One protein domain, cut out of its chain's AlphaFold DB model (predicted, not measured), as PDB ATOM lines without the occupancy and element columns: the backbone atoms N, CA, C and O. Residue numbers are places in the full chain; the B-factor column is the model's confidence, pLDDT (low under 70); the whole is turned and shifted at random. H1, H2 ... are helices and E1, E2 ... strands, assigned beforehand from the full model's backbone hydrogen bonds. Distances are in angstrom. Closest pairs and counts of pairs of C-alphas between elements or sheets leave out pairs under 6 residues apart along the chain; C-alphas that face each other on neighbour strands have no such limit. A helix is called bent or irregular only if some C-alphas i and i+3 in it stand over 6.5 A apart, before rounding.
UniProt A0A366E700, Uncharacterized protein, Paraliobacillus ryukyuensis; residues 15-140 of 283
ATOM      1  N   PHE A  15     189.175 164.677 201.417       84.38
ATOM      2  CA  PHE A  15     189.952 164.397 202.619       84.38
ATOM      3  C   PHE A  15     189.380 163.172 203.331       84.38
ATOM      4  O   PHE A  15     188.168 163.069 203.523       84.38
ATOM      5  N   LEU A  16     190.255 162.256 203.741       83.12
ATOM      6  CA  LEU A  16     189.933 161.149 204.630       83.12
ATOM      7  C   LEU A  16     190.259 161.573 206.058       83.12
ATOM      8  O   LEU A  16     191.413 161.856 206.379       83.12
ATOM      9  N   LEU A  17     189.231 161.611 206.902       85.56
ATOM     10  CA  LEU A  17     189.360 161.808 208.339       85.56
ATOM     11  C   LEU A  17     189.269 160.443 209.023       85.56
ATOM     12  O   LEU A  17     188.222 159.799 208.984       85.56
ATOM     13  N   GLN A  18     190.353 160.023 209.666       82.06
ATOM     14  CA  GLN A  18     190.390 158.816 210.485       82.06
ATOM     15  C   GLN A  18     190.484 159.215 211.955       82.06
ATOM     16  O   GLN A  18     191.392 159.955 212.332       82.06
ATOM     17  N   ILE A  19     189.546 158.727 212.766       86.50
ATOM     18  CA  ILE A  19     189.496 158.967 214.211       86.50
ATOM     19  C   ILE A  19     189.652 157.622 214.913       86.50
ATOM     20  O   ILE A  19     188.857 156.709 214.693       86.50
ATOM     21  N   ASP A  20     190.676 157.512 215.752       83.94
ATOM     22  CA  ASP A  20     190.812 156.411 216.697       83.94
ATOM     23  C   ASP A  20     189.908 156.696 217.905       83.94
ATOM     24  O   ASP A  20     190.088 157.690 218.606       83.94
ATOM     25  N   LEU A  21     188.906 155.843 218.117       86.00
ATOM     26  CA  LEU A  21     187.898 156.025 219.164       86.00
ATOM     27  C   LEU A  21     188.440 155.779 220.580       86.00
ATOM     28  O   LEU A  21     187.836 156.256 221.538       86.00
ATOM     29  N   GLU A  22     189.555 155.058 220.727       88.56
ATOM     30  CA  GLU A  22     190.165 154.781 222.032       88.56
ATOM     31  C   GLU A  22     191.106 155.908 222.452       88.56
ATOM     32  O   GLU A  22     191.068 156.369 223.593       88.56
ATOM     33  N   THR A  23     191.937 156.381 221.521       87.81
ATOM     34  CA  THR A  23     192.921 157.437 221.805       87.81
ATOM     35  C   THR A  23     192.404 158.846 221.522       87.81
ATOM     36  O   THR A  23     193.053 159.818 221.908       87.81
ATOM     37  N   MET A  24     191.247 158.973 220.859       87.38
ATOM     38  CA  MET A  24     190.688 160.229 220.334       87.38
ATOM     39  C   MET A  24     191.640 160.987 219.395       87.38
ATOM     40  O   MET A  24     191.447 162.172 219.114       87.38
ATOM     41  N   ASN A  25     192.666 160.312 218.874       87.00
ATOM     42  CA  ASN A  25     193.557 160.889 217.883       87.00
ATOM     43  C   ASN A  25     192.860 160.936 216.525       87.00
ATOM     44  O   ASN A  25     192.183 159.991 216.119       87.00
ATOM     45  N   SER A  26     193.068 162.034 215.804       85.75
ATOM     46  CA  SER A  26     192.579 162.191 214.439       85.75
ATOM     47  C   SER A  26     193.738 162.378 213.471       85.75
ATOM     48  O   SER A  26     194.730 163.040 213.777       85.75
ATOM     49  N   SER A  27     193.603 161.795 212.286       86.00
ATOM     50  CA  SER A  27     194.475 162.074 211.153       86.00
ATOM     51  C   SER A  27     193.622 162.486 209.962       86.00
ATOM     52  O   SER A  27     192.579 161.887 209.692       86.00
ATOM     53  N   ILE A  28     194.046 163.550 209.285       85.81
ATOM     54  CA  ILE A  28     193.420 164.043 208.062       85.81
ATOM     55  C   ILE A  28     194.437 163.866 206.950       85.81
ATOM     56  O   ILE A  28     195.557 164.369 207.042       85.81
ATOM     57  N   GLN A  29     194.045 163.154 205.903       84.25
ATOM     58  CA  GLN A  29     194.876 162.941 204.728       84.25
ATOM     59  C   GLN A  29     194.097 163.343 203.484       84.25
ATOM     60  O   GLN A  29     192.948 162.942 203.305       84.25
ATOM     61  N   GLN A  30     194.718 164.142 202.620       84.31
ATOM     62  CA  GLN A  30     194.158 164.406 201.303       84.31
ATOM     63  C   GLN A  30     194.180 163.111 200.490       84.31
ATOM     64  O   GLN A  30     195.210 162.438 200.405       84.31
ATOM     65  N   VAL A  31     193.044 162.766 199.896       86.56
ATOM     66  CA  VAL A  31     192.897 161.570 199.073       86.56
ATOM     67  C   VAL A  31     192.960 161.965 197.612       86.56
ATOM     68  O   VAL A  31     192.246 162.853 197.150       86.56
ATOM     69  N   THR A  32     193.812 161.263 196.875       88.62
ATOM     70  CA  THR A  32     193.862 161.318 195.418       88.62
ATOM     71  C   THR A  32     193.774 159.900 194.881       88.62
ATOM     72  O   THR A  32     194.223 158.955 195.533       88.62
ATOM     73  N   PHE A  33     193.162 159.754 193.711       91.19
ATOM     74  CA  PHE A  33     192.977 158.463 193.064       91.19
ATOM     75  C   PHE A  33     193.751 158.455 191.742       91.19
ATOM     76  O   PHE A  33     193.501 159.331 190.906       91.19
ATOM     77  N   PRO A  34     194.689 157.514 191.536       91.44
ATOM     78  CA  PRO A  34     195.349 157.357 190.247       91.44
ATOM     79  C   PRO A  34     194.352 156.864 189.193       91.44
ATOM     80  O   PRO A  34     193.458 156.071 189.493       91.44
ATOM     81  N   ASP A  35     194.509 157.325 187.954       91.19
ATOM     82  CA  ASP A  35     193.774 156.768 186.823       91.19
ATOM     83  C   ASP A  35     194.378 155.403 186.443       91.19
ATOM     84  O   ASP A  35     195.565 155.330 186.126       91.19
ATOM     85  N   PRO A  36     193.607 154.302 186.442       90.69
ATOM     86  CA  PRO A  36     194.144 152.990 186.089       90.69
ATOM     87  C   PRO A  36     194.560 152.854 184.612       90.69
ATOM     88  O   PRO A  36     195.251 151.897 184.269       90.69
ATOM     89  N   TYR A  37     194.149 153.774 183.731       87.75
ATOM     90  CA  TYR A  37     194.438 153.729 182.290       87.75
ATOM     91  C   TYR A  37     195.321 154.884 181.797       87.75
ATOM     92  O   TYR A  37     195.636 154.939 180.609       87.75
ATOM     93  N   ALA A  38     195.750 155.788 182.680       86.38
ATOM     94  CA  ALA A  38     196.628 156.902 182.337       86.38
ATOM     95  C   ALA A  38     197.638 157.183 183.457       86.38
ATOM     96  O   ALA A  38     197.405 156.882 184.617       86.38
ATOM     97  N   GLN A  39     198.766 157.824 183.141       84.25
ATOM     98  CA  GLN A  39     199.760 158.237 184.152       84.25
ATOM     99  C   GLN A  39     199.352 159.526 184.896       84.25
ATOM    100  O   GLN A  39     200.196 160.317 185.314       84.25
ATOM    101  N   THR A  40     198.050 159.772 185.017       88.38
ATOM    102  CA  THR A  40     197.461 160.986 185.591       88.38
ATOM    103  C   THR A  40     196.555 160.637 186.765       88.38
ATOM    104  O   THR A  40     196.148 159.492 186.933       88.38
ATOM    105  N   MET A  41     196.224 161.627 187.592       90.44
ATOM    106  CA  MET A  41     195.223 161.465 188.651       90.44
ATOM    107  C   MET A  41     193.817 161.683 188.090       90.44
ATOM    108  O   MET A  41     193.637 162.495 187.181       90.44
ATOM    109  N   LEU A  42     192.829 161.000 188.665       91.62
ATOM    110  CA  LEU A  42     191.418 161.255 188.388       91.62
ATOM    111  C   LEU A  42     191.025 162.658 188.869       91.62
ATOM    112  O   LEU A  42     191.481 163.126 189.915       91.62
ATOM    113  N   THR A  43     190.153 163.324 188.114       91.88
ATOM    114  CA  THR A  43     189.662 164.676 188.424       91.88
ATOM    115  C   THR A  43     188.138 164.708 188.499       91.88
ATOM    116  O   THR A  43     187.474 163.770 188.066       91.88
ATOM    117  N   ASP A  44     187.570 165.792 189.035       90.25
ATOM    118  CA  ASP A  44     186.115 166.009 189.121       90.25
ATOM    119  C   ASP A  44     185.356 164.829 189.759       90.25
ATOM    120  O   ASP A  44     184.328 164.365 189.261       90.25
ATOM    121  N   ILE A  45     185.894 164.318 190.869       91.12
ATOM    122  CA  ILE A  45     185.291 163.218 191.624       91.12
ATOM    123  C   ILE A  45     183.937 163.668 192.183       91.12
ATOM    124  O   ILE A  45     183.811 164.758 192.734       91.12
ATOM    125  N   SER A  46     182.919 162.825 192.042       91.25
ATOM    126  CA  SER A  46     181.539 163.094 192.441       91.25
ATOM    127  C   SER A  46     180.784 161.799 192.763       91.25
ATOM    128  O   SER A  46     181.294 160.697 192.554       91.25
ATOM    129  N   ASP A  47     179.566 161.927 193.302       90.50
ATOM    130  CA  ASP A  47     178.677 160.807 193.653       90.50
ATOM    131  C   ASP A  47     179.355 159.715 194.512       90.50
ATOM    132  O   ASP A  47     179.201 158.514 194.282       90.50
ATOM    133  N   PHE A  48     180.141 160.152 195.497       89.88
ATOM    134  CA  PHE A  48     180.954 159.282 196.339       89.88
ATOM    135  C   PHE A  48     180.095 158.460 197.309       89.88
ATOM    136  O   PHE A  48     179.293 159.006 198.066       89.88
ATOM    137  N   THR A  49     180.299 157.147 197.320       90.88
ATOM    138  CA  THR A  49     179.638 156.192 198.213       90.88
ATOM    139  C   THR A  49     180.698 155.337 198.892       90.88
ATOM    140  O   THR A  49     181.566 154.783 198.221       90.88
ATOM    141  N   LEU A  50     180.627 155.212 200.216       89.31
ATOM    142  CA  LEU A  50     181.560 154.419 201.013       89.31
ATOM    143  C   LEU A  50     180.879 153.139 201.496       89.31
ATOM    144  O   LEU A  50     179.705 153.154 201.864       89.31
ATOM    145  N   ASN A  51     181.624 152.042 201.492       89.44
ATOM    146  CA  ASN A  51     181.185 150.748 201.978       89.44
ATOM    147  C   ASN A  51     182.333 150.034 202.710       89.44
ATOM    148  O   ASN A  51     183.509 150.340 202.511       89.44
ATOM    149  N   TYR A  52     182.000 149.081 203.574       86.62
ATOM    150  CA  TYR A  52     182.975 148.260 204.284       86.62
ATOM    151  C   TYR A  52     182.736 146.795 203.934       86.62
ATOM    152  O   TYR A  52     181.723 146.215 204.321       86.62
ATOM    153  N   GLN A  53     183.656 146.208 203.171       82.00
ATOM    154  CA  GLN A  53     183.523 144.860 202.625       82.00
ATOM    155  C   GLN A  53     184.826 144.089 202.809       82.00
ATOM    156  O   GLN A  53     185.912 144.613 202.569       82.00
ATOM    157  N   ASN A  54     184.722 142.825 203.229       79.38
ATOM    158  CA  ASN A  54     185.864 141.917 203.399       79.38
ATOM    159  C   ASN A  54     187.004 142.485 204.268       79.38
ATOM    160  O   ASN A  54     188.173 142.203 204.025       79.38
ATOM    161  N   GLY A  55     186.667 143.294 205.276       82.00
ATOM    162  CA  GLY A  55     187.648 143.897 206.180       82.00
ATOM    163  C   GLY A  55     188.283 145.199 205.675       82.00
ATOM    164  O   GLY A  55     188.997 145.846 206.441       82.00
ATOM    165  N   ASN A  56     187.988 145.618 204.440       87.50
ATOM    166  CA  ASN A  56     188.567 146.799 203.806       87.50
ATOM    167  C   ASN A  56     187.507 147.878 203.536       87.50
ATOM    168  O   ASN A  56     186.335 147.592 203.273       87.50
ATOM    169  N   ILE A  57     187.935 149.142 203.565       88.62
ATOM    170  CA  ILE A  57     187.110 150.265 203.110       88.62
ATOM    171  C   ILE A  57     187.101 150.243 201.583       88.62
ATOM    172  O   ILE A  57     188.154 150.258 200.946       88.62
ATOM    173  N   THR A  58     185.908 150.227 201.006       92.06
ATOM    174  CA  THR A  58     185.676 150.254 199.560       92.06
ATOM    175  C   THR A  58     184.838 151.473 199.220       92.06
ATOM    176  O   THR A  58     183.963 151.881 199.987       92.06
ATOM    177  N   THR A  59     185.111 152.109 198.089       93.06
ATOM    178  CA  THR A  59     184.398 153.314 197.669       93.06
ATOM    179  C   THR A  59     183.993 153.202 196.212       93.06
ATOM    180  O   THR A  59     184.728 152.661 195.391       93.06
ATOM    181  N   LEU A  60     182.801 153.700 195.898       94.44
ATOM    182  CA  LEU A  60     182.324 153.897 194.534       94.44
ATOM    183  C   LEU A  60     182.151 155.381 194.284       94.44
ATOM    184  O   LEU A  60     181.593 156.088 195.119       94.44
ATOM    185  N   PHE A  61     182.589 155.846 193.127       94.75
ATOM    186  CA  PHE A  61     182.453 157.246 192.752       94.75
ATOM    187  C   PHE A  61     182.457 157.404 191.235       94.75
ATOM    188  O   PHE A  61     182.917 156.526 190.500       94.75
ATOM    189  N   SER A  62     181.926 158.530 190.767       94.31
ATOM    190  CA  SER A  62     182.110 158.981 189.391       94.31
ATOM    191  C   SER A  62     183.292 159.941 189.339       94.31
ATOM    192  O   SER A  62     183.439 160.788 190.217       94.31
ATOM    193  N   ALA A  63     184.151 159.815 188.335       93.81
ATOM    194  CA  ALA A  63     185.241 160.760 188.116       93.81
ATOM    195  C   ALA A  63     185.535 160.916 186.627       93.81
ATOM    196  O   ALA A  63     185.276 160.013 185.825       93.81
ATOM    197  N   LEU A  64     186.112 162.056 186.262       92.12
ATOM    198  CA  LEU A  64     186.669 162.278 184.940       92.12
ATOM    199  C   LEU A  64     188.040 161.594 184.866       92.12
ATOM    200  O   LEU A  64     188.959 161.933 185.613       92.12
ATOM    201  N   GLY A  65     188.167 160.630 183.959       90.62
ATOM    202  CA  GLY A  65     189.427 159.945 183.670       90.62
ATOM    203  C   GLY A  65     189.518 159.555 182.203       90.62
ATOM    204  O   GLY A  65     188.612 159.853 181.418       90.62
ATOM    205  N   TYR A  66     190.611 158.901 181.830       88.56
ATOM    206  CA  TYR A  66     190.902 158.523 180.459       88.56
ATOM    207  C   TYR A  66     189.835 157.580 179.891       88.56
ATOM    208  O   TYR A  66     189.412 156.607 180.522       88.56
ATOM    209  N   SER A  67     189.376 157.874 178.678       86.50
ATOM    210  CA  SER A  67     188.406 157.071 177.944       86.50
ATOM    211  C   SER A  67     188.487 157.340 176.447       86.50
ATOM    212  O   SER A  67     188.508 158.487 176.019       86.50
ATOM    213  N   GLU A  68     188.428 156.284 175.639       81.75
ATOM    214  CA  GLU A  68     188.354 156.378 174.173       81.75
ATOM    215  C   GLU A  68     186.922 156.199 173.642       81.75
ATOM    216  O   GLU A  68     186.688 156.028 172.437       81.75
ATOM    217  N   THR A  69     185.937 156.208 174.542       78.81
ATOM    218  CA  THR A  69     184.533 155.971 174.198       78.81
ATOM    219  C   THR A  69     183.897 157.143 173.471       78.81
ATOM    220  O   THR A  69     182.850 156.957 172.868       78.81
ATOM    221  N   LYS A  70     184.499 158.337 173.482       76.31
ATOM    222  CA  LYS A  70     183.990 159.515 172.768       76.31
ATOM    223  C   LYS A  70     184.718 159.734 171.443       76.31
ATOM    224  O   LYS A  70     185.789 159.196 171.177       76.31
ATOM    225  N   TYR A  71     184.082 160.513 170.572       61.62
ATOM    226  CA  TYR A  71     184.569 160.790 169.218       61.62
ATOM    227  C   TYR A  71     185.726 161.813 169.184       61.62
ATOM    228  O   TYR A  71     186.438 161.875 168.189       61.62
ATOM    229  N   ARG A  72     185.930 162.601 170.251       67.56
ATOM    230  CA  ARG A  72     186.906 163.713 170.295       67.56
ATOM    231  C   ARG A  72     187.599 163.936 171.632       67.56
ATOM    232  O   ARG A  72     188.593 164.645 171.683       67.56
ATOM    233  N   ASP A  73     187.065 163.354 172.694       74.00
ATOM    234  CA  ASP A  73     187.612 163.523 174.028       74.00
ATOM    235  C   ASP A  73     188.290 162.223 174.425       74.00
ATOM    236  O   ASP A  73     187.712 161.144 174.268       74.00
ATOM    237  N   THR A  74     189.497 162.340 174.963       79.50
ATOM    238  CA  THR A  74     190.221 161.233 175.595       79.50
ATOM    239  C   THR A  74     189.831 161.070 177.058       79.50
ATOM    240  O   THR A  74     190.468 160.310 177.779       79.50
ATOM    241  N   THR A  75     188.796 161.780 177.515       85.88
ATOM    242  CA  THR A  75     188.279 161.695 178.876       85.88
ATOM    243  C   THR A  75     186.761 161.546 178.905       85.88
ATOM    244  O   THR A  75     186.016 162.082 178.078       85.88
ATOM    245  N   SER A  76     186.273 160.788 179.882       88.94
ATOM    246  CA  SER A  76     184.844 160.657 180.163       88.94
ATOM    247  C   SER A  76     184.612 160.447 181.654       88.94
ATOM    248  O   SER A  76     185.504 159.989 182.369       88.94
ATOM    249  N   PHE A  77     183.409 160.793 182.111       92.00
ATOM    250  CA  PHE A  77     182.976 160.418 183.449       92.00
ATOM    251  C   PHE A  77     182.674 158.929 183.458       92.00
ATOM    252  O   PHE A  77     181.764 158.474 182.764       92.00
ATOM    253  N   ASN A  78     183.455 158.197 184.241       93.75
ATOM    254  CA  ASN A  78     183.307 156.767 184.440       93.75
ATOM    255  C   ASN A  78     183.091 156.478 185.924       93.75
ATOM    256  O   ASN A  78     183.423 157.288 186.789       93.75
ATOM    257  N   ILE A  79     182.559 155.294 186.206       94.94
ATOM    258  CA  ILE A  79     182.427 154.769 187.555       94.94
ATOM    259  C   ILE A  79     183.707 154.034 187.923       94.94
ATOM    260  O   ILE A  79     184.156 153.148 187.187       94.94
ATOM    261  N   TYR A  80     184.250 154.377 189.082       94.50
ATOM    262  CA  TYR A  80     185.418 153.744 189.667       94.50
ATOM    263  C   TYR A  80     185.057 153.109 191.001       94.50
ATOM    264  O   TYR A  80     184.179 153.581 191.722       94.50
ATOM    265  N   GLU A  81     185.762 152.028 191.298       94.56
ATOM    266  CA  GLU A  81     185.765 151.343 192.576       94.56
ATOM    267  C   GLU A  81     187.179 151.431 193.138       94.56
ATOM    268  O   GLU A  81     188.126 151.024 192.463       94.56
ATOM    269  N   ALA A  82     187.330 151.972 194.346       93.62
ATOM    270  CA  ALA A  82     188.617 152.029 195.021       93.62
ATOM    271  C   ALA A  82     188.583 151.266 196.345       93.62
ATOM    272  O   ALA A  82     187.676 151.450 197.155       93.62
ATOM    273  N   THR A  83     189.592 150.432 196.581       92.38
ATOM    274  CA  THR A  83     189.752 149.679 197.829       92.38
ATOM    275  C   THR A  83     190.962 150.198 198.586       92.38
ATOM    276  O   THR A  83     192.067 150.263 198.046       92.38
ATOM    277  N   TYR A  84     190.767 150.555 199.851       89.75
ATOM    278  CA  TYR A  84     191.846 150.995 200.722       89.75
ATOM    279  C   TYR A  84     192.564 149.785 201.322       89.75
ATOM    280  O   TYR A  84     192.007 149.084 202.167       89.75
ATOM    281  N   THR A  85     193.802 149.549 200.883       86.19
ATOM    282  CA  THR A  85     194.655 148.447 201.354       86.19
ATOM    283  C   THR A  85     196.067 148.971 201.614       86.19
ATOM    284  O   THR A  85     196.630 149.678 200.778       86.19
ATOM    285  N   ASN A  86     196.669 148.627 202.758       81.94
ATOM    286  CA  ASN A  86     198.055 148.991 203.106       81.94
ATOM    287  C   ASN A  86     198.374 150.494 202.951       81.94
ATOM    288  O   ASN A  86     199.402 150.861 202.385       81.94
ATOM    289  N   ASN A  87     197.485 151.371 203.427       81.00
ATOM    290  CA  ASN A  87     197.582 152.832 203.288       81.00
ATOM    291  C   ASN A  87     197.588 153.366 201.842       81.00
ATOM    292  O   ASN A  87     197.952 154.519 201.609       81.00
ATOM    293  N   THR A  88     197.153 152.563 200.872       84.62
ATOM    294  CA  THR A  88     197.049 152.955 199.462       84.62
ATOM    295  C   THR A  88     195.665 152.639 198.907       84.62
ATOM    296  O   THR A  88     194.996 151.713 199.365       84.62
ATOM    297  N   TRP A  89     195.221 153.431 197.934       88.38
ATOM    298  CA  TRP A  89     193.973 153.192 197.213       88.38
ATOM    299  C   TRP A  89     194.269 152.420 195.933       88.38
ATOM    300  O   TRP A  89     194.926 152.947 195.038       88.38
ATOM    301  N   ASP A  90     193.769 151.191 195.852       91.12
ATOM    302  CA  ASP A  90     193.763 150.415 194.614       91.12
ATOM    303  C   ASP A  90     192.484 150.732 193.838       91.12
ATOM    304  O   ASP A  90     191.386 150.544 194.364       91.12
ATOM    305  N   VAL A  91     192.619 151.272 192.627       93.19
ATOM    306  CA  VAL A  91     191.516 151.856 191.853       93.19
ATOM    307  C   VAL A  91     191.255 151.025 190.609       93.19
ATOM    308  O   VAL A  91     192.128 150.836 189.765       93.19
ATOM    309  N   THR A  92     190.009 150.601 190.438       92.50
ATOM    310  CA  THR A  92     189.552 149.871 189.258       92.50
ATOM    311  C   THR A  92     188.410 150.617 188.583       92.50
ATOM    312  O   THR A  92     187.493 151.130 189.225       92.50
ATOM    313  N   ARG A  93     188.446 150.699 187.251       92.62
ATOM    314  CA  ARG A  93     187.338 151.269 186.479       92.62
ATOM    315  C   ARG A  93     186.263 150.209 186.271       92.62
ATOM    316  O   ARG A  93     186.560 149.107 185.814       92.62
ATOM    317  N   ARG A  94     185.013 150.569 186.547       91.38
ATOM    318  CA  ARG A  94     183.857 149.668 186.482       91.38
ATOM    319  C   ARG A  94     182.893 149.973 185.339       91.38
ATOM    320  O   ARG A  94     182.131 149.085 184.956       91.38
ATOM    321  N   SER A  95     182.936 151.186 184.784       90.31
ATOM    322  CA  SER A  95     182.205 151.557 183.565       90.31
ATOM    323  C   SER A  95     183.141 152.084 182.477       90.31
ATOM    324  O   SER A  95     184.176 152.680 182.759       90.31
ATOM    325  N   ASN A  96     182.788 151.846 181.217       86.56
ATOM    326  CA  ASN A  96     183.487 152.404 180.062       86.56
ATOM    327  C   ASN A  96     182.461 152.695 178.964       86.56
ATOM    328  O   ASN A  96     182.344 151.950 177.992       86.56
ATOM    329  N   THR A  97     181.653 153.735 179.168       84.88
ATOM    330  CA  THR A  97     180.554 154.091 178.263       84.88
ATOM    331  C   THR A  97     180.804 155.448 177.612       84.88
ATOM    332  O   THR A  97     181.649 156.233 178.046       84.88
ATOM    333  N   SER A  98     180.123 155.722 176.499       80.88
ATOM    334  CA  SER A  98     180.228 157.008 175.791       80.88
ATOM    335  C   SER A  98     179.381 158.119 176.426       80.88
ATOM    336  O   SER A  98     179.540 159.294 176.082       80.88
ATOM    337  N   LYS A  99     178.480 157.753 177.343       86.88
ATOM    338  CA  LYS A  99     177.548 158.648 178.034       86.88
ATOM    339  C   LYS A  99     178.120 159.104 179.377       86.88
ATOM    340  O   LYS A  99     179.150 158.619 179.828       86.88
ATOM    341  N   LEU A 100     177.457 160.074 180.005       88.94
ATOM    342  CA  LEU A 100     177.835 160.549 181.333       88.94
ATOM    343  C   LEU A 100     177.370 159.536 182.392       88.94
ATOM    344  O   LEU A 100     176.181 159.505 182.720       88.94
ATOM    345  N   SER A 101     178.290 158.724 182.917       92.19
ATOM    346  CA  SER A 101     178.002 157.815 184.031       92.19
ATOM    347  C   SER A 101     177.989 158.563 185.367       92.19
ATOM    348  O   SER A 101     178.924 159.287 185.710       92.19
ATOM    349  N   SER A 102     176.926 158.376 186.147       92.88
ATOM    350  CA  SER A 102     176.689 159.082 187.414       92.88
ATOM    351  C   SER A 102     175.933 158.207 188.410       92.88
ATOM    352  O   SER A 102     175.321 157.208 188.024       92.88
ATOM    353  N   LYS A 103     175.934 158.619 189.679       93.56
ATOM    354  CA  LYS A 103     175.179 157.994 190.775       93.56
ATOM    355  C   LYS A 103     175.409 156.478 190.882       93.56
ATOM    356  O   LYS A 103     174.445 155.713 190.784       93.56
ATOM    357  N   PRO A 104     176.664 156.021 191.049       94.75
ATOM    358  CA  PRO A 104     176.926 154.612 191.272       94.75
ATOM    359  C   PRO A 104     176.351 154.170 192.619       94.75
ATOM    360  O   PRO A 104     176.380 154.921 193.591       94.75
ATOM    361  N   GLN A 105     175.827 152.952 192.670       93.69
ATOM    362  CA  GLN A 105     175.263 152.335 193.864       93.69
ATOM    363  C   GLN A 105     175.611 150.849 193.907       93.69
ATOM    364  O   GLN A 105     175.604 150.156 192.884       93.69
ATOM    365  N   TRP A 106     175.868 150.353 195.113       92.38
ATOM    366  CA  TRP A 106     175.988 148.925 195.372       92.38
ATOM    367  C   TRP A 106     174.598 148.287 195.370       92.38
ATOM    368  O   TRP A 106     173.713 148.709 196.107       92.38
ATOM    369  N   ILE A 107     174.411 147.252 194.551       90.56
ATOM    370  CA  ILE A 107     173.222 146.387 194.606       90.56
ATOM    371  C   ILE A 107     173.511 145.163 195.482       90.56
ATOM    372  O   ILE A 107     172.638 144.674 196.194       90.56
ATOM    373  N   SER A 108     174.746 144.662 195.423       87.12
ATOM    374  CA  SER A 108     175.291 143.611 196.290       87.12
ATOM    375  C   SER A 108     176.819 143.700 196.295       87.12
ATOM    376  O   SER A 108     177.379 144.465 195.514       87.12
ATOM    377  N   ASP A 109     177.500 142.856 197.072       83.75
ATOM    378  CA  ASP A 109     178.970 142.846 197.164       83.75
ATOM    379  C   ASP A 109     179.706 142.628 195.835       83.75
ATOM    380  O   ASP A 109     180.894 142.898 195.720       83.75
ATOM    381  N   GLN A 110     179.014 142.129 194.811       84.12
ATOM    382  CA  GLN A 110     179.605 141.839 193.504       84.12
ATOM    383  C   GLN A 110     178.903 142.556 192.356       84.12
ATOM    384  O   GLN A 110     179.238 142.296 191.199       84.12
ATOM    385  N   ILE A 111     177.891 143.379 192.641       89.00
ATOM    386  CA  ILE A 111     177.053 144.009 191.623       89.00
ATOM    387  C   ILE A 111     176.916 145.484 191.946       89.00
ATOM    388  O   ILE A 111     176.404 145.856 193.004       89.00
ATOM    389  N   ILE A 112     177.294 146.301 190.975       92.25
ATOM    390  CA  ILE A 112     177.110 147.742 191.023       92.25
ATOM    391  C   ILE A 112     176.150 148.163 189.920       92.25
ATOM    392  O   ILE A 112     176.130 147.560 188.845       92.25
ATOM    393  N   ALA A 113     175.386 149.213 190.174       93.81
ATOM    394  CA  ALA A 113     174.552 149.861 189.178       93.81
ATOM    395  C   ALA A 113     174.847 151.356 189.131       93.81
ATOM    396  O   ALA A 113     175.257 151.943 190.128       93.81
ATOM    397  N   TRP A 114     174.636 151.981 187.981       95.06
ATOM    398  CA  TRP A 114     174.756 153.429 187.825       95.06
ATOM    399  C   TRP A 114     173.804 153.930 186.746       95.06
ATOM    400  O   TRP A 114     173.162 153.147 186.041       95.06
ATOM    401  N   ILE A 115     173.707 155.251 186.616       93.50
ATOM    402  CA  ILE A 115     172.880 155.902 185.607       93.50
ATOM    403  C   ILE A 115     173.779 156.512 184.539       93.50
ATOM    404  O   ILE A 115     174.558 157.425 184.818       93.50
ATOM    405  N   ASP A 116     173.600 156.052 183.306       91.75
ATOM    406  CA  ASP A 116     174.098 156.724 182.114       91.75
ATOM    407  C   ASP A 116     173.074 157.762 181.659       91.75
ATOM    408  O   ASP A 116     171.967 157.431 181.211       91.75
ATOM    409  N   GLN A 117     173.452 159.032 181.779       88.62
ATOM    410  CA  GLN A 117     172.608 160.148 181.379       88.62
ATOM    411  C   GLN A 117     172.722 160.395 179.873       88.62
ATOM    412  O   GLN A 117     173.818 160.449 179.309       88.62
ATOM    413  N   SER A 118     171.580 160.563 179.207       83.62
ATOM    414  CA  SER A 118     171.526 161.046 177.825       83.62
ATOM    415  C   SER A 118     170.340 161.977 177.619       83.62
ATOM    416  O   SER A 118     169.411 161.963 178.422       83.62
ATOM    417  N   ALA A 119     170.384 162.786 176.558       78.31
ATOM    418  CA  ALA A 119     169.384 163.823 176.294       78.31
ATOM    419  C   ALA A 119     167.943 163.281 176.245       78.31
ATOM    420  O   ALA A 119     167.030 163.943 176.728       78.31
ATOM    421  N   ASP A 120     167.762 162.064 175.722       81.75
ATOM    422  CA  ASP A 120     166.430 161.492 175.497       81.75
ATOM    423  C   ASP A 120     165.974 160.554 176.623       81.75
ATOM    424  O   ASP A 120     164.788 160.471 176.934       81.75
ATOM    425  N   LYS A 121     166.906 159.800 177.222       86.62
ATOM    426  CA  LYS A 121     166.598 158.831 178.285       86.62
ATOM    427  C   LYS A 121     167.789 158.553 179.194       86.62
ATOM    428  O   LYS A 121     168.919 158.387 178.735       86.62
ATOM    429  N   ASN A 122     167.520 158.382 180.480       89.12
ATOM    430  CA  ASN A 122     168.500 157.860 181.424       89.12
ATOM    431  C   ASN A 122     168.435 156.334 181.413       89.12
ATOM    432  O   ASN A 122     167.351 155.757 181.471       89.12
ATOM    433  N   THR A 123     169.587 155.679 181.296       89.69
ATOM    434  CA  THR A 123     169.671 154.212 181.273       89.69
ATOM    435  C   THR A 123     170.361 153.742 182.541       89.69
ATOM    436  O   THR A 123     171.432 154.240 182.871       89.69
ATOM    437  N   VAL A 124     169.747 152.797 183.253       91.12
ATOM    438  CA  VAL A 124     170.400 152.138 184.387       91.12
ATOM    439  C   VAL A 124     171.264 151.017 183.834       91.12
ATOM    440  O   VAL A 124     170.760 150.126 183.149       91.12
ATOM    441  N   LEU A 125     172.557 151.083 184.112       90.56
ATOM    442  CA  LEU A 125     173.523 150.062 183.743       90.56
ATOM    443  C   LEU A 125     173.976 149.311 184.984       90.56
ATOM    444  O   LEU A 125     173.919 149.835 186.095       90.56
ATOM    445  N   VAL A 126     174.402 148.070 184.777       89.69
ATOM    446  CA  VAL A 126     174.827 147.164 185.841       89.69
ATOM    447  C   VAL A 126     176.128 146.500 185.419       89.69
ATOM    448  O   VAL A 126     176.269 146.075 184.274       89.69
ATOM    449  N   SER A 127     177.069 146.388 186.350       87.75
ATOM    450  CA  SER A 127     178.306 145.628 186.180       87.75
ATOM    451  C   SER A 127     178.445 144.632 187.320       87.75
ATOM    452  O   SER A 127     178.114 144.939 188.468       87.75
ATOM    453  N   SER A 128     178.934 143.433 187.007       86.25
ATOM    454  CA  SER A 128     179.171 142.384 187.993       86.25
ATOM    455  C   SER A 128     180.603 141.874 187.933       86.25
ATOM    456  O   SER A 128     181.145 141.653 186.854       86.25
ATOM    457  N   SER A 129     181.184 141.610 189.103       80.19
ATOM    458  CA  SER A 129     182.478 140.928 189.240       80.19
ATOM    459  C   SER A 129     182.377 139.399 189.068       80.19
ATOM    460  O   SER A 129     183.379 138.701 189.189       80.19
ATOM    461  N   LYS A 130     181.177 138.841 188.823       78.31
ATOM    462  CA  LYS A 130     180.946 137.391 188.717       78.31
ATOM    463  C   LYS A 130     181.036 136.906 187.266       78.31
ATOM    464  O   LYS A 130     180.277 137.359 186.411       78.31
ATOM    465  N   ASN A 131     181.874 135.893 187.023       69.25
ATOM    466  CA  ASN A 131     182.211 135.383 185.683       69.25
ATOM    467  C   ASN A 131     181.001 135.109 184.766       69.25
ATOM    468  O   ASN A 131     181.000 135.513 183.607       69.25
ATOM    469  N   ASN A 132     179.931 134.501 185.293       69.06
ATOM    470  CA  ASN A 132     178.760 134.101 184.496       69.06
ATOM    471  C   ASN A 132     177.994 135.281 183.859       69.06
ATOM    472  O   ASN A 132     177.248 135.081 182.901       69.06
ATOM    473  N   TRP A 133     178.134 136.493 184.404       67.94
ATOM    474  CA  TRP A 133     177.471 137.699 183.895       67.94
ATOM    475  C   TRP A 133     178.374 138.501 182.952       67.94
ATOM    476  O   TRP A 133     177.871 139.178 182.056       67.94
ATOM    477  N   ILE A 134     179.697 138.366 183.095       68.56
ATOM    478  CA  ILE A 134     180.693 139.023 182.235       68.56
ATOM    479  C   ILE A 134     180.562 138.521 180.789       68.56
ATOM    480  O   ILE A 134     180.531 139.317 179.852       68.56
ATOM    481  N   GLU A 135     180.387 137.211 180.592       67.69
ATOM    482  CA  GLU A 135     180.223 136.622 179.252       67.69
ATOM    483  C   GLU A 135     178.954 137.096 178.531       67.69
ATOM    484  O   GLU A 135     178.930 137.207 177.304       67.69
ATOM    485  N   GLN A 136     177.889 137.404 179.276       69.00
ATOM    486  CA  GLN A 136     176.658 137.935 178.690       69.00
ATOM    487  C   GLN A 136     176.791 139.419 178.326       69.00
ATOM    488  O   GLN A 136     176.216 139.837 177.323       69.00
ATOM    489  N   GLY A 137     177.573 140.182 179.100       65.50
ATOM    490  CA  GLY A 137     177.847 141.602 178.860       65.50
ATOM    491  C   GLY A 137     178.809 141.880 177.700       65.50
ATOM    492  O   GLY A 137     178.727 142.937 177.091       65.50
ATOM    493  N   ASN A 138     179.668 140.924 177.333       70.00
ATOM    494  CA  ASN A 138     180.663 141.084 176.259       70.00
ATOM    495  C   ASN A 138     180.117 140.893 174.829       70.00
ATOM    496  O   ASN A 138     180.889 140.786 173.873       70.00
ATOM    497  N   LYS A 139     178.796 140.817 174.643       79.19
ATOM    498  CA  LYS A 139     178.198 140.668 173.309       79.19
ATOM    499  C   LYS A 139     178.081 142.029 172.627       79.19
ATOM    500  O   LYS A 139     177.450 142.927 173.169       79.19
ATOM    501  N   ILE A 140     178.614 142.139 171.410       77.44
ATOM    502  CA  ILE A 140     178.462 143.337 170.573       77.44
ATOM    503  C   ILE A 140     176.975 143.547 170.279       77.44
ATOM    504  O   ILE A 140     176.325 142.704 169.651       77.44
TER     505      ILE A 140
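This is residues 15 to 140 of the 283 residues of an uncharacterized protein of Paraliobacillus ryukyuensis (UniProt A0A366E700). Two strongly twisted antiparallel sheets, E3 to E6 and E7 to E9, make a small sandwich, only partly face to face, with E7 on the bent strands E3, E4 and E5. At one end of the long axis the hairpin E1 and E2 reaches out, its residues 20 to 25 sticking out free; towards the other end the short helix H1 grazes the smaller sheet. The printed part has 126 residues, with nine named strands followed by one named helix, and is mostly strand. It is compact, with a radius of gyration of the C-alphas of 16.0 A, yet elongated, spanning 54 by 33 by 26 A.

E1, residues 15 to 19, and E2, residues 26 to 31, form an antiparallel hairpin, with N 16 and O 29 2.8 A apart. E3, residues 43 to 53, E4, 56 to 66, E5, 75 to 85, and E6, 88 to 93, form a meander, each strand the antiparallel neighbour of the one before. Within hydrogen-bond range are N 46 and O 62 at 2.8 A, N 59 and O 82 at 2.8 A, and N 83 and O 90 at 2.9 A. E3 bends by 71 degrees at residue 47, E4 by 76 degrees at 63 and E5 by 68 degrees at 78. E7, residues 100 to 108, E8, 111 to 117, and E9, 123 to 128, form a second meander, with N 105 and O 113 2.8 A apart and N 114 and O 125 2.9 A apart. The sheets form a sandwich, two sheets face to face, their facing parts 10.1 A centre to centre. The closest C-alphas of E7 and E3 are those of Lys 103 and Asp 47, 5.3 A apart; those of E7 and E5 are Ser 101 and Asn 78, 5.4 A. E3 and E9 are apart. H1, residues 131 to 137, only grazes the second sheet, with its residues 133 to 137; 1 of its 3 O i to N i+4 pairs and 3 of its 4 O i to N i+3 pairs are within range.

E1 begins with C-alpha 15 at (189.952, 164.397, 202.619). From first to last C-alpha, E3 is 25.1 A long, E4 26.2 A, E5 26.9 A and E7 22.7 A. H1 ends with C-alpha 137 at (177.847, 141.602, 178.860).

The C-alphas of Thr 23 and Ile 140 are the two farthest apart, 55.1 A. The printed part has no cut, and the link E2 to E3 is long, 11 residues. The mean pLDDT of the printed part is 86.4; residues 71 to 72 and 131 to 137 are under 70.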